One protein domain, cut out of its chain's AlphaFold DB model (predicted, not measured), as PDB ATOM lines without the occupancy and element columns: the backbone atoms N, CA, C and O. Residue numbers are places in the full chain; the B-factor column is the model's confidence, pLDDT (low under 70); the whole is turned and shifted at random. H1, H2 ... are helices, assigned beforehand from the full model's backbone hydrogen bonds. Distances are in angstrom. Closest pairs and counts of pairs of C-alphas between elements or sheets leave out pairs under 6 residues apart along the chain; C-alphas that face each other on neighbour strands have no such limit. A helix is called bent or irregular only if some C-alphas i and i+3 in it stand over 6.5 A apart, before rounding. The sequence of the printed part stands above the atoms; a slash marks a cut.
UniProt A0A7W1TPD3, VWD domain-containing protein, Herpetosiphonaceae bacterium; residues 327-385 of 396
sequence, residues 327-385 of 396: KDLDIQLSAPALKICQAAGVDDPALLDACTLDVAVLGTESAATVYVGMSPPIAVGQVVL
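This is residues 327 to 385 of the 396 residues of the protein "VWD domain-containing protein" of Herpetosiphonaceae bacterium (UniProt A0A7W1TPD3). The longest helix, H2, has H1 crossing it steeply and H3 folded back along it as a hairpin, and the centres of the three helices make a triangle. From the end of H3 a long tail without named elements, residues 372 to 385, runs past the start of H2. The printed part has 59 residues, with three named helices in the order H1, H2, H3 and no named strand; the class is all helix. The whole is compact, with a radius of gyration of the C-alphas of 11.2 A, yet flat in outline, spanning 31 by 28 by 15 A.

Find C-alpha 349 at (-4.349, -35.414, -40.960); from there H2, residues 349 to 362, runs 19.7 A. H1, residues 331 to 343, starts at C-alpha 331 at (-14.790, -38.109, -27.225) and runs 17.9 A. H3, residues 365 to 371, ends at C-alpha 371 at (-7.804, -24.182, -41.815). H1 and H3 are neither bent nor irregular, but only just: C-alphas 333 and 336 are 6.1 A apart, and C-alphas 367 and 370 are 6.5 A apart.

Look first at Leu 338 and Thr 356, whose C-alphas, 4.9 A apart, are the closest of H1 and H2; these helices touch at a steep tilt of 60 degrees, opposite ways. H2 and H3 touch as a helical hairpin, closest at the C-alphas of Val 359 and Ala 367, 5.3 A apart; their shallow tilt of 34 degrees, opposite ways, is only just short of steep. H1 touches H3 with residues 337 to 341 alone, closest at the C-alphas of Cys 341 and Ala 368, 5.6 A apart, at a steep tilt of 55 degrees, the same way. Helix packing is mostly crossed, but only just, with 1 of 3 pairs at a shallow tilt. Every O i to N i+4 pair is within hydrogen-bond range in H2, against 8 of 9 in H1 and 0 of 3 in H3, where 3 of 4 O i to N i+3 pairs are.

The C-alphas of Ala 343 and Leu 385, the two farthest apart, are 32.7 A apart. Both links between helices are tight, and the printed part has no cut. Mean pLDDT of the printed part is 93.7, and no printed residue is under 70.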
ATOM      1  N   LYS A 327      -6.374 -36.304 -28.979       94.19
ATOM      2  CA  LYS A 327      -6.436 -37.574 -28.229       94.19
ATOM      3  C   LYS A 327      -6.622 -37.390 -26.716       94.19
ATOM      4  O   LYS A 327      -6.985 -38.348 -26.039       94.19
ATOM      5  N   ASP A 328      -6.307 -36.206 -26.197       95.00
ATOM      6  CA  ASP A 328      -6.423 -35.849 -24.784       95.00
ATOM      7  C   ASP A 328      -7.806 -35.254 -24.451       95.00
ATOM      8  O   ASP A 328      -8.111 -35.042 -23.275       95.00
ATOM      9  N   LEU A 329      -8.650 -35.012 -25.463       96.06
ATOM     10  CA  LEU A 329     -10.029 -34.550 -25.307       96.06
ATOM     11  C   LEU A 329     -10.996 -35.700 -24.998       96.06
ATOM     12  O   LEU A 329     -10.827 -36.832 -25.458       96.06
ATOM     13  N   ASP A 330     -12.087 -35.379 -24.296       96.62
ATOM     14  CA  ASP A 330     -13.252 -36.265 -24.222       96.62
ATOM     15  C   ASP A 330     -13.824 -36.485 -25.634       96.62
ATOM     16  O   ASP A 330     -13.980 -35.544 -26.418       96.62
ATOM     17  N   ILE A 331     -14.185 -37.729 -25.947       96.25
ATOM     18  CA  ILE A 331     -14.790 -38.109 -27.225       96.25
ATOM     19  C   ILE A 331     -16.081 -37.336 -27.532       96.25
ATOM     20  O   ILE A 331     -16.402 -37.114 -28.700       96.25
ATOM     21  N   GLN A 332     -16.819 -36.898 -26.507       96.94
ATOM     22  CA  GLN A 332     -18.020 -36.074 -26.673       96.94
ATOM     23  C   GLN A 332     -17.710 -34.666 -27.194       96.94
ATOM     24  O   GLN A 332     -18.591 -34.040 -27.777       96.94
ATOM     25  N   LEU A 333     -16.477 -34.182 -27.019       96.12
ATOM     26  CA  LEU A 333     -16.005 -32.914 -27.577       96.12
ATOM     27  C   LEU A 333     -15.301 -33.125 -28.921       96.12
ATOM     28  O   LEU A 333     -15.606 -32.426 -29.886       96.12
ATOM     29  N   SER A 334     -14.409 -34.116 -29.017       97.25
ATOM     30  CA  SER A 334     -13.601 -34.313 -30.227       97.25
ATOM     31  C   SER A 334     -14.389 -34.878 -31.410       97.25
ATOM     32  O   SER A 334     -14.156 -34.464 -32.542       97.25
ATOM     33  N   ALA A 335     -15.360 -35.776 -31.201       97.94
ATOM     34  CA  ALA A 335     -16.096 -36.373 -32.322       97.94
ATOM     35  C   ALA A 335     -17.000 -35.372 -33.078       97.94
ATOM     36  O   ALA A 335     -17.020 -35.424 -34.312       97.94
ATOM     37  N   PRO A 336     -17.748 -34.464 -32.415       98.25
ATOM     38  CA  PRO A 336     -18.450 -33.387 -33.113       98.25
ATOM     39  C   PRO A 336     -17.497 -32.398 -33.794       98.25
ATOM     40  O   PRO A 336     -17.719 -32.066 -34.957       98.25
ATOM     41  N   ALA A 337     -16.420 -31.986 -33.114       98.25
ATOM     42  CA  ALA A 337     -15.423 -31.062 -33.657       98.25
ATOM     43  C   ALA A 337     -14.762 -31.603 -34.937       98.25
ATOM     44  O   ALA A 337     -14.687 -30.902 -35.946       98.25
ATOM     45  N   LEU A 338     -14.404 -32.889 -34.946       98.19
ATOM     46  CA  LEU A 338     -13.841 -33.564 -36.115       98.19
ATOM     47  C   LEU A 338     -14.781 -33.483 -37.323       98.19
ATOM     48  O   LEU A 338     -14.344 -33.204 -38.438       98.19
ATOM     49  N   LYS A 339     -16.085 -33.697 -37.112       98.06
ATOM     50  CA  LYS A 339     -17.083 -33.613 -38.190       98.06
ATOM     51  C   LYS A 339     -17.200 -32.205 -38.757       98.06
ATOM     52  O   LYS A 339     -17.378 -32.072 -39.963       98.06
ATOM     53  N   ILE A 340     -17.105 -31.179 -37.912       98.12
ATOM     54  CA  ILE A 340     -17.113 -29.775 -38.344       98.12
ATOM     55  C   ILE A 340     -15.903 -29.502 -39.245       98.12
ATOM     56  O   ILE A 340     -16.071 -28.993 -40.351       98.12
ATOM     57  N   CYS A 341     -14.706 -29.920 -38.833       97.38
ATOM     58  CA  CYS A 341     -13.485 -29.747 -39.621       97.38
ATOM     59  C   CYS A 341     -13.510 -30.511 -40.952       97.38
ATOM     60  O   CYS A 341     -13.161 -29.957 -41.994       97.38
ATOM     61  N   GLN A 342     -13.998 -31.754 -40.952       97.38
ATOM     62  CA  GLN A 342     -14.188 -32.534 -42.181       97.38
ATOM     63  C   GLN A 342     -15.213 -31.881 -43.116       97.38
ATOM     64  O   GLN A 342     -14.991 -31.804 -44.321       97.38
ATOM     65  N   ALA A 343     -16.326 -31.376 -42.576       96.44
ATOM     66  CA  ALA A 343     -17.336 -30.670 -43.361       96.44
ATOM     67  C   ALA A 343     -16.815 -29.342 -43.936       96.44
ATOM     68  O   ALA A 343     -17.255 -28.930 -45.008       96.44
ATOM     69  N   ALA A 344     -15.861 -28.700 -43.256       90.94
ATOM     70  CA  ALA A 344     -15.151 -27.525 -43.751       90.94
ATOM     71  C   ALA A 344     -14.111 -27.852 -44.847       90.94
ATOM     72  O   ALA A 344     -13.591 -26.932 -45.475       90.94
ATOM     73  N   GLY A 345     -13.828 -29.135 -45.109       91.06
ATOM     74  CA  GLY A 345     -12.871 -29.582 -46.128       91.06
ATOM     75  C   GLY A 345     -11.417 -29.623 -45.650       91.06
ATOM     76  O   GLY A 345     -10.502 -29.468 -46.458       91.06
ATOM     77  N   VAL A 346     -11.186 -29.778 -44.343       90.62
ATOM     78  CA  VAL A 346      -9.839 -29.973 -43.787       90.62
ATOM     79  C   VAL A 346      -9.463 -31.453 -43.905       90.62
ATOM     80  O   VAL A 346      -9.928 -32.279 -43.121       90.62
ATOM     81  N   ASP A 347      -8.631 -31.786 -44.894       89.12
ATOM     82  CA  ASP A 347      -8.330 -33.184 -45.254       89.12
ATOM     83  C   ASP A 347      -6.953 -33.684 -44.785       89.12
ATOM     84  O   ASP A 347      -6.760 -34.889 -44.607       89.12
ATOM     85  N   ASP A 348      -5.975 -32.790 -44.596       93.94
ATOM     86  CA  ASP A 348      -4.647 -33.191 -44.117       93.94
ATOM     87  C   ASP A 348      -4.733 -33.680 -42.659       93.94
ATOM     88  O   ASP A 348      -5.274 -32.957 -41.825       93.94
ATOM     89  N   PRO A 349      -4.189 -34.861 -42.303       95.81
ATOM     90  CA  PRO A 349      -4.349 -35.414 -40.960       95.81
ATOM     91  C   PRO A 349      -3.817 -34.527 -39.830       95.81
ATOM     92  O   PRO A 349      -4.385 -34.543 -38.741       95.81
ATOM     93  N   ALA A 350      -2.735 -33.779 -40.058       95.31
ATOM     94  CA  ALA A 350      -2.142 -32.935 -39.027       95.31
ATOM     95  C   ALA A 350      -2.927 -31.627 -38.865       95.31
ATOM     96  O   ALA A 350      -3.195 -31.210 -37.740       95.31
ATOM     97  N   LEU A 351      -3.375 -31.027 -39.974       95.12
ATOM     98  CA  LEU A 351      -4.293 -29.881 -39.932       95.12
ATOM     99  C   LEU A 351      -5.669 -30.262 -39.378       95.12
ATOM    100  O   LEU A 351      -6.306 -29.453 -38.714       95.12
ATOM    101  N   LEU A 352      -6.132 -31.485 -39.634       96.75
ATOM    102  CA  LEU A 352      -7.398 -31.990 -39.120       96.75
ATOM    103  C   LEU A 352      -7.340 -32.218 -37.607       96.75
ATOM    104  O   LEU A 352      -8.316 -31.915 -36.924       96.75
ATOM    105  N   ASP A 353      -6.213 -32.706 -37.078       97.25
ATOM    106  CA  ASP A 353      -5.982 -32.805 -35.631       97.25
ATOM    107  C   ASP A 353      -6.009 -31.416 -34.977       97.25
ATOM    108  O   ASP A 353      -6.800 -31.197 -34.063       97.25
ATOM    109  N   ALA A 354      -5.251 -30.457 -35.520       96.94
ATOM    110  CA  ALA A 354      -5.231 -29.070 -35.049       96.94
ATOM    111  C   ALA A 354      -6.623 -28.412 -35.097       96.94
ATOM    112  O   ALA A 354      -7.133 -27.928 -34.092       96.94
ATOM    113  N   CYS A 355      -7.315 -28.502 -36.237       97.56
ATOM    114  CA  CYS A 355      -8.675 -27.983 -36.381       97.56
ATOM    115  C   CYS A 355      -9.647 -28.605 -35.369       97.56
ATOM    116  O   CYS A 355     -10.494 -27.909 -34.803       97.56
ATOM    117  N   THR A 356      -9.548 -29.918 -35.138       98.19
ATOM    118  CA  THR A 356     -10.431 -30.620 -34.199       98.19
ATOM    119  C   THR A 356     -10.199 -30.138 -32.771       98.19
ATOM    120  O   THR A 356     -11.173 -29.916 -32.044       98.19
ATOM    121  N   LEU A 357      -8.935 -29.961 -32.378       97.56
ATOM    122  CA  LEU A 357      -8.572 -29.392 -31.086       97.56
ATOM    123  C   LEU A 357      -9.148 -27.982 -30.943       97.56
ATOM    124  O   LEU A 357      -9.886 -27.725 -29.994       97.56
ATOM    125  N   ASP A 358      -8.936 -27.128 -31.939       97.06
ATOM    126  CA  ASP A 358      -9.404 -25.745 -31.963       97.06
ATOM    127  C   ASP A 358     -10.919 -25.605 -31.822       97.06
ATOM    128  O   ASP A 358     -11.412 -24.863 -30.971       97.06
ATOM    129  N   VAL A 359     -11.688 -26.331 -32.637       97.69
ATOM    130  CA  VAL A 359     -13.156 -26.281 -32.589       97.69
ATOM    131  C   VAL A 359     -13.667 -26.730 -31.217       97.69
ATOM    132  O   VAL A 359     -14.628 -26.151 -30.700       97.69
ATOM    133  N   ALA A 360     -13.020 -27.721 -30.596       97.06
ATOM    134  CA  ALA A 360     -13.380 -28.201 -29.265       97.06
ATOM    135  C   ALA A 360     -12.972 -27.226 -28.143       97.06
ATOM    136  O   ALA A 360     -13.776 -26.953 -27.250       97.06
ATOM    137  N   VAL A 361     -11.747 -26.698 -28.186       95.94
ATOM    138  CA  VAL A 361     -11.164 -25.817 -27.161       95.94
ATOM    139  C   VAL A 361     -11.822 -24.440 -27.188       95.94
ATOM    140  O   VAL A 361     -12.243 -23.925 -26.147       95.94
ATOM    141  N   LEU A 362     -11.972 -23.860 -28.377       95.00
ATOM    142  CA  LEU A 362     -12.591 -22.549 -28.578       95.00
ATOM    143  C   LEU A 362     -14.122 -22.620 -28.530       95.00
ATOM    144  O   LEU A 362     -14.777 -21.602 -28.308       95.00
ATOM    145  N   GLY A 363     -14.704 -23.809 -28.715       94.75
ATOM    146  CA  GLY A 363     -16.145 -24.039 -28.597       94.75
ATOM    147  C   GLY A 363     -16.973 -23.359 -29.690       94.75
ATOM    148  O   GLY A 363     -18.121 -22.988 -29.444       94.75
ATOM    149  N   THR A 364     -16.400 -23.161 -30.881       94.50
ATOM    150  CA  THR A 364     -17.069 -22.523 -32.023       94.50
ATOM    151  C   THR A 364     -16.700 -23.194 -33.342       94.50
ATOM    152  O   THR A 364     -15.534 -23.485 -33.605       94.50
ATOM    153  N   GLU A 365     -17.689 -23.383 -34.219       94.12
ATOM    154  CA  GLU A 365     -17.475 -23.927 -35.567       94.12
ATOM    155  C   GLU A 365     -16.617 -22.997 -36.438       94.12
ATOM    156  O   GLU A 365     -15.887 -23.460 -37.313       94.12
ATOM    157  N   SER A 366     -16.650 -21.684 -36.169       90.19
ATOM    158  CA  SER A 366     -15.865 -20.687 -36.911       90.19
ATOM    159  C   SER A 366     -14.354 -20.882 -36.769       90.19
ATOM    160  O   SER A 366     -13.597 -20.380 -37.597       90.19
ATOM    161  N   ALA A 367     -13.900 -21.621 -35.751       92.56
ATOM    162  CA  ALA A 367     -12.490 -21.958 -35.595       92.56
ATOM    163  C   ALA A 367     -11.965 -22.791 -36.778       92.56
ATOM    164  O   ALA A 367     -10.814 -22.628 -37.172       92.56
ATOM    165  N   ALA A 368     -12.821 -23.584 -37.435       92.38
ATOM    166  CA  ALA A 368     -12.434 -24.362 -38.610       92.38
ATOM    167  C   ALA A 368     -12.102 -23.493 -39.836       92.38
ATOM    168  O   ALA A 368     -11.347 -23.920 -40.708       92.38
ATOM    169  N   THR A 369     -12.629 -22.263 -39.921       87.75
ATOM    170  CA  THR A 369     -12.497 -21.408 -41.113       87.75
ATOM    171  C   THR A 369     -11.045 -21.079 -41.451       87.75
ATOM    172  O   THR A 369     -10.712 -20.974 -42.630       87.75
ATOM    173  N   VAL A 370     -10.170 -20.951 -40.449       86.06
ATOM    174  CA  VAL A 370      -8.758 -20.616 -40.685       86.06
ATOM    175  C   VAL A 370      -7.999 -21.747 -41.389       86.06
ATOM    176  O   VAL A 370      -7.067 -21.471 -42.134       86.06
ATOM    177  N   TYR A 371      -8.433 -22.999 -41.220       88.19
ATOM    178  CA  TYR A 371      -7.804 -24.182 -41.815       88.19
ATOM    179  C   TYR A 371      -8.209 -24.425 -43.272       88.19
ATOM    180  O   TYR A 371      -7.532 -25.159 -43.996       88.19
ATOM    181  N   VAL A 372      -9.305 -23.815 -43.727       83.69
ATOM    182  CA  VAL A 372      -9.841 -24.035 -45.074       83.69
ATOM    183  C   VAL A 372      -8.862 -23.516 -46.125       83.69
ATOM    184  O   VAL A 372      -8.556 -22.326 -46.187       83.69
ATOM    185  N   GLY A 373      -8.388 -24.417 -46.987       75.19
ATOM    186  CA  GLY A 373      -7.433 -24.088 -48.047       75.19
ATOM    187  C   GLY A 373      -5.989 -23.902 -47.569       75.19
ATOM    188  O   GLY A 373      -5.138 -23.520 -48.377       75.19
ATOM    189  N   MET A 374      -5.685 -24.187 -46.294       79.94
ATOM    190  CA  MET A 374      -4.297 -24.264 -45.840       79.94
ATOM    191  C   MET A 374      -3.544 -25.341 -46.626       79.94
ATOM    192  O   MET A 374      -4.059 -26.423 -46.906       79.94
ATOM    193  N   SER A 375      -2.300 -25.036 -46.992       79.38
ATOM    194  CA  SER A 375      -1.424 -26.036 -47.601       79.38
ATOM    195  C   SER A 375      -1.018 -27.071 -46.546       79.38
ATOM    196  O   SER A 375      -0.698 -26.666 -45.426       79.38
ATOM    197  N   PRO A 376      -0.989 -28.373 -46.883       84.44
ATOM    198  CA  PRO A 376      -0.483 -29.395 -45.976       84.44
ATOM    199  C   PRO A 376       0.922 -29.046 -45.463       84.44
ATOM    200  O   PRO A 376       1.757 -28.589 -46.257       84.44
ATOM    201  N   PRO A 377       1.211 -29.253 -44.167       88.50
ATOM    202  CA  PRO A 377       2.543 -29.029 -43.633       88.50
ATOM    203  C   PRO A 377       3.556 -29.980 -44.284       88.50
ATOM    204  O   PRO A 377       3.261 -31.135 -44.587       88.50
ATOM    205  N   ILE A 378       4.782 -29.499 -44.480       90.38
ATOM    206  CA  ILE A 378       5.887 -30.284 -45.048       90.38
ATOM    207  C   ILE A 378       6.447 -31.258 -44.001       90.38
ATOM    208  O   ILE A 378       6.879 -32.361 -44.342       90.38
ATOM    209  N   ALA A 379       6.434 -30.869 -42.724       95.19
ATOM    210  CA  ALA A 379       6.787 -31.733 -41.603       95.19
ATOM    211  C   ALA A 379       5.919 -31.430 -40.376       95.19
ATOM    212  O   ALA A 379       5.361 -30.341 -40.250       95.19
ATOM    213  N   VAL A 380       5.858 -32.381 -39.441       96.69
ATOM    214  CA  VAL A 380       5.125 -32.236 -38.177       96.69
ATOM    215  C   VAL A 380       6.073 -32.458 -37.001       96.69
ATOM    216  O   VAL A 380       6.720 -33.501 -36.886       96.69
ATOM    217  N   GLY A 381       6.148 -31.469 -36.118       96.56
ATOM    218  CA  GLY A 381       6.979 -31.448 -34.922       96.56
ATOM    219  C   GLY A 381       6.206 -31.853 -33.679       96.56
ATOM    220  O   GLY A 381       5.969 -31.021 -32.811       96.56
ATOM    221  N   GLN A 382       5.826 -33.129 -33.568       95.00
ATOM    222  CA  GLN A 382       5.125 -33.604 -32.371       95.00
ATOM    223  C   GLN A 382       5.972 -33.401 -31.109       95.00
ATOM    224  O   GLN A 382       7.134 -33.809 -31.048       95.00
ATOM    225  N   VAL A 383       5.363 -32.812 -30.085       95.81
ATOM    226  CA  VAL A 383       5.935 -32.657 -28.747       95.81
ATOM    227  C   VAL A 383       5.723 -33.937 -27.943       95.81
ATOM    228  O   VAL A 383       4.590 -34.382 -27.747       95.81
ATOM    229  N   VAL A 384       6.816 -34.518 -27.456       94.81
ATOM    230  CA  VAL A 384       6.847 -35.791 -26.727       94.81
ATOM    231  C   VAL A 384       7.512 -35.634 -25.361       94.81
ATOM    232  O   VAL A 384       8.433 -34.840 -25.178       94.81
ATOM    233  N   LEU A 385       7.062 -36.414 -24.376       92.31
ATOM    234  CA  LEU A 385       7.658 -36.413 -23.033       92.31
ATOM    235  C   LEU A 385       8.999 -37.163 -22.985       92.31
ATOM    236  O   LEU A 385       9.881 -36.801 -22.212       92.31
TER     237      LEU A 385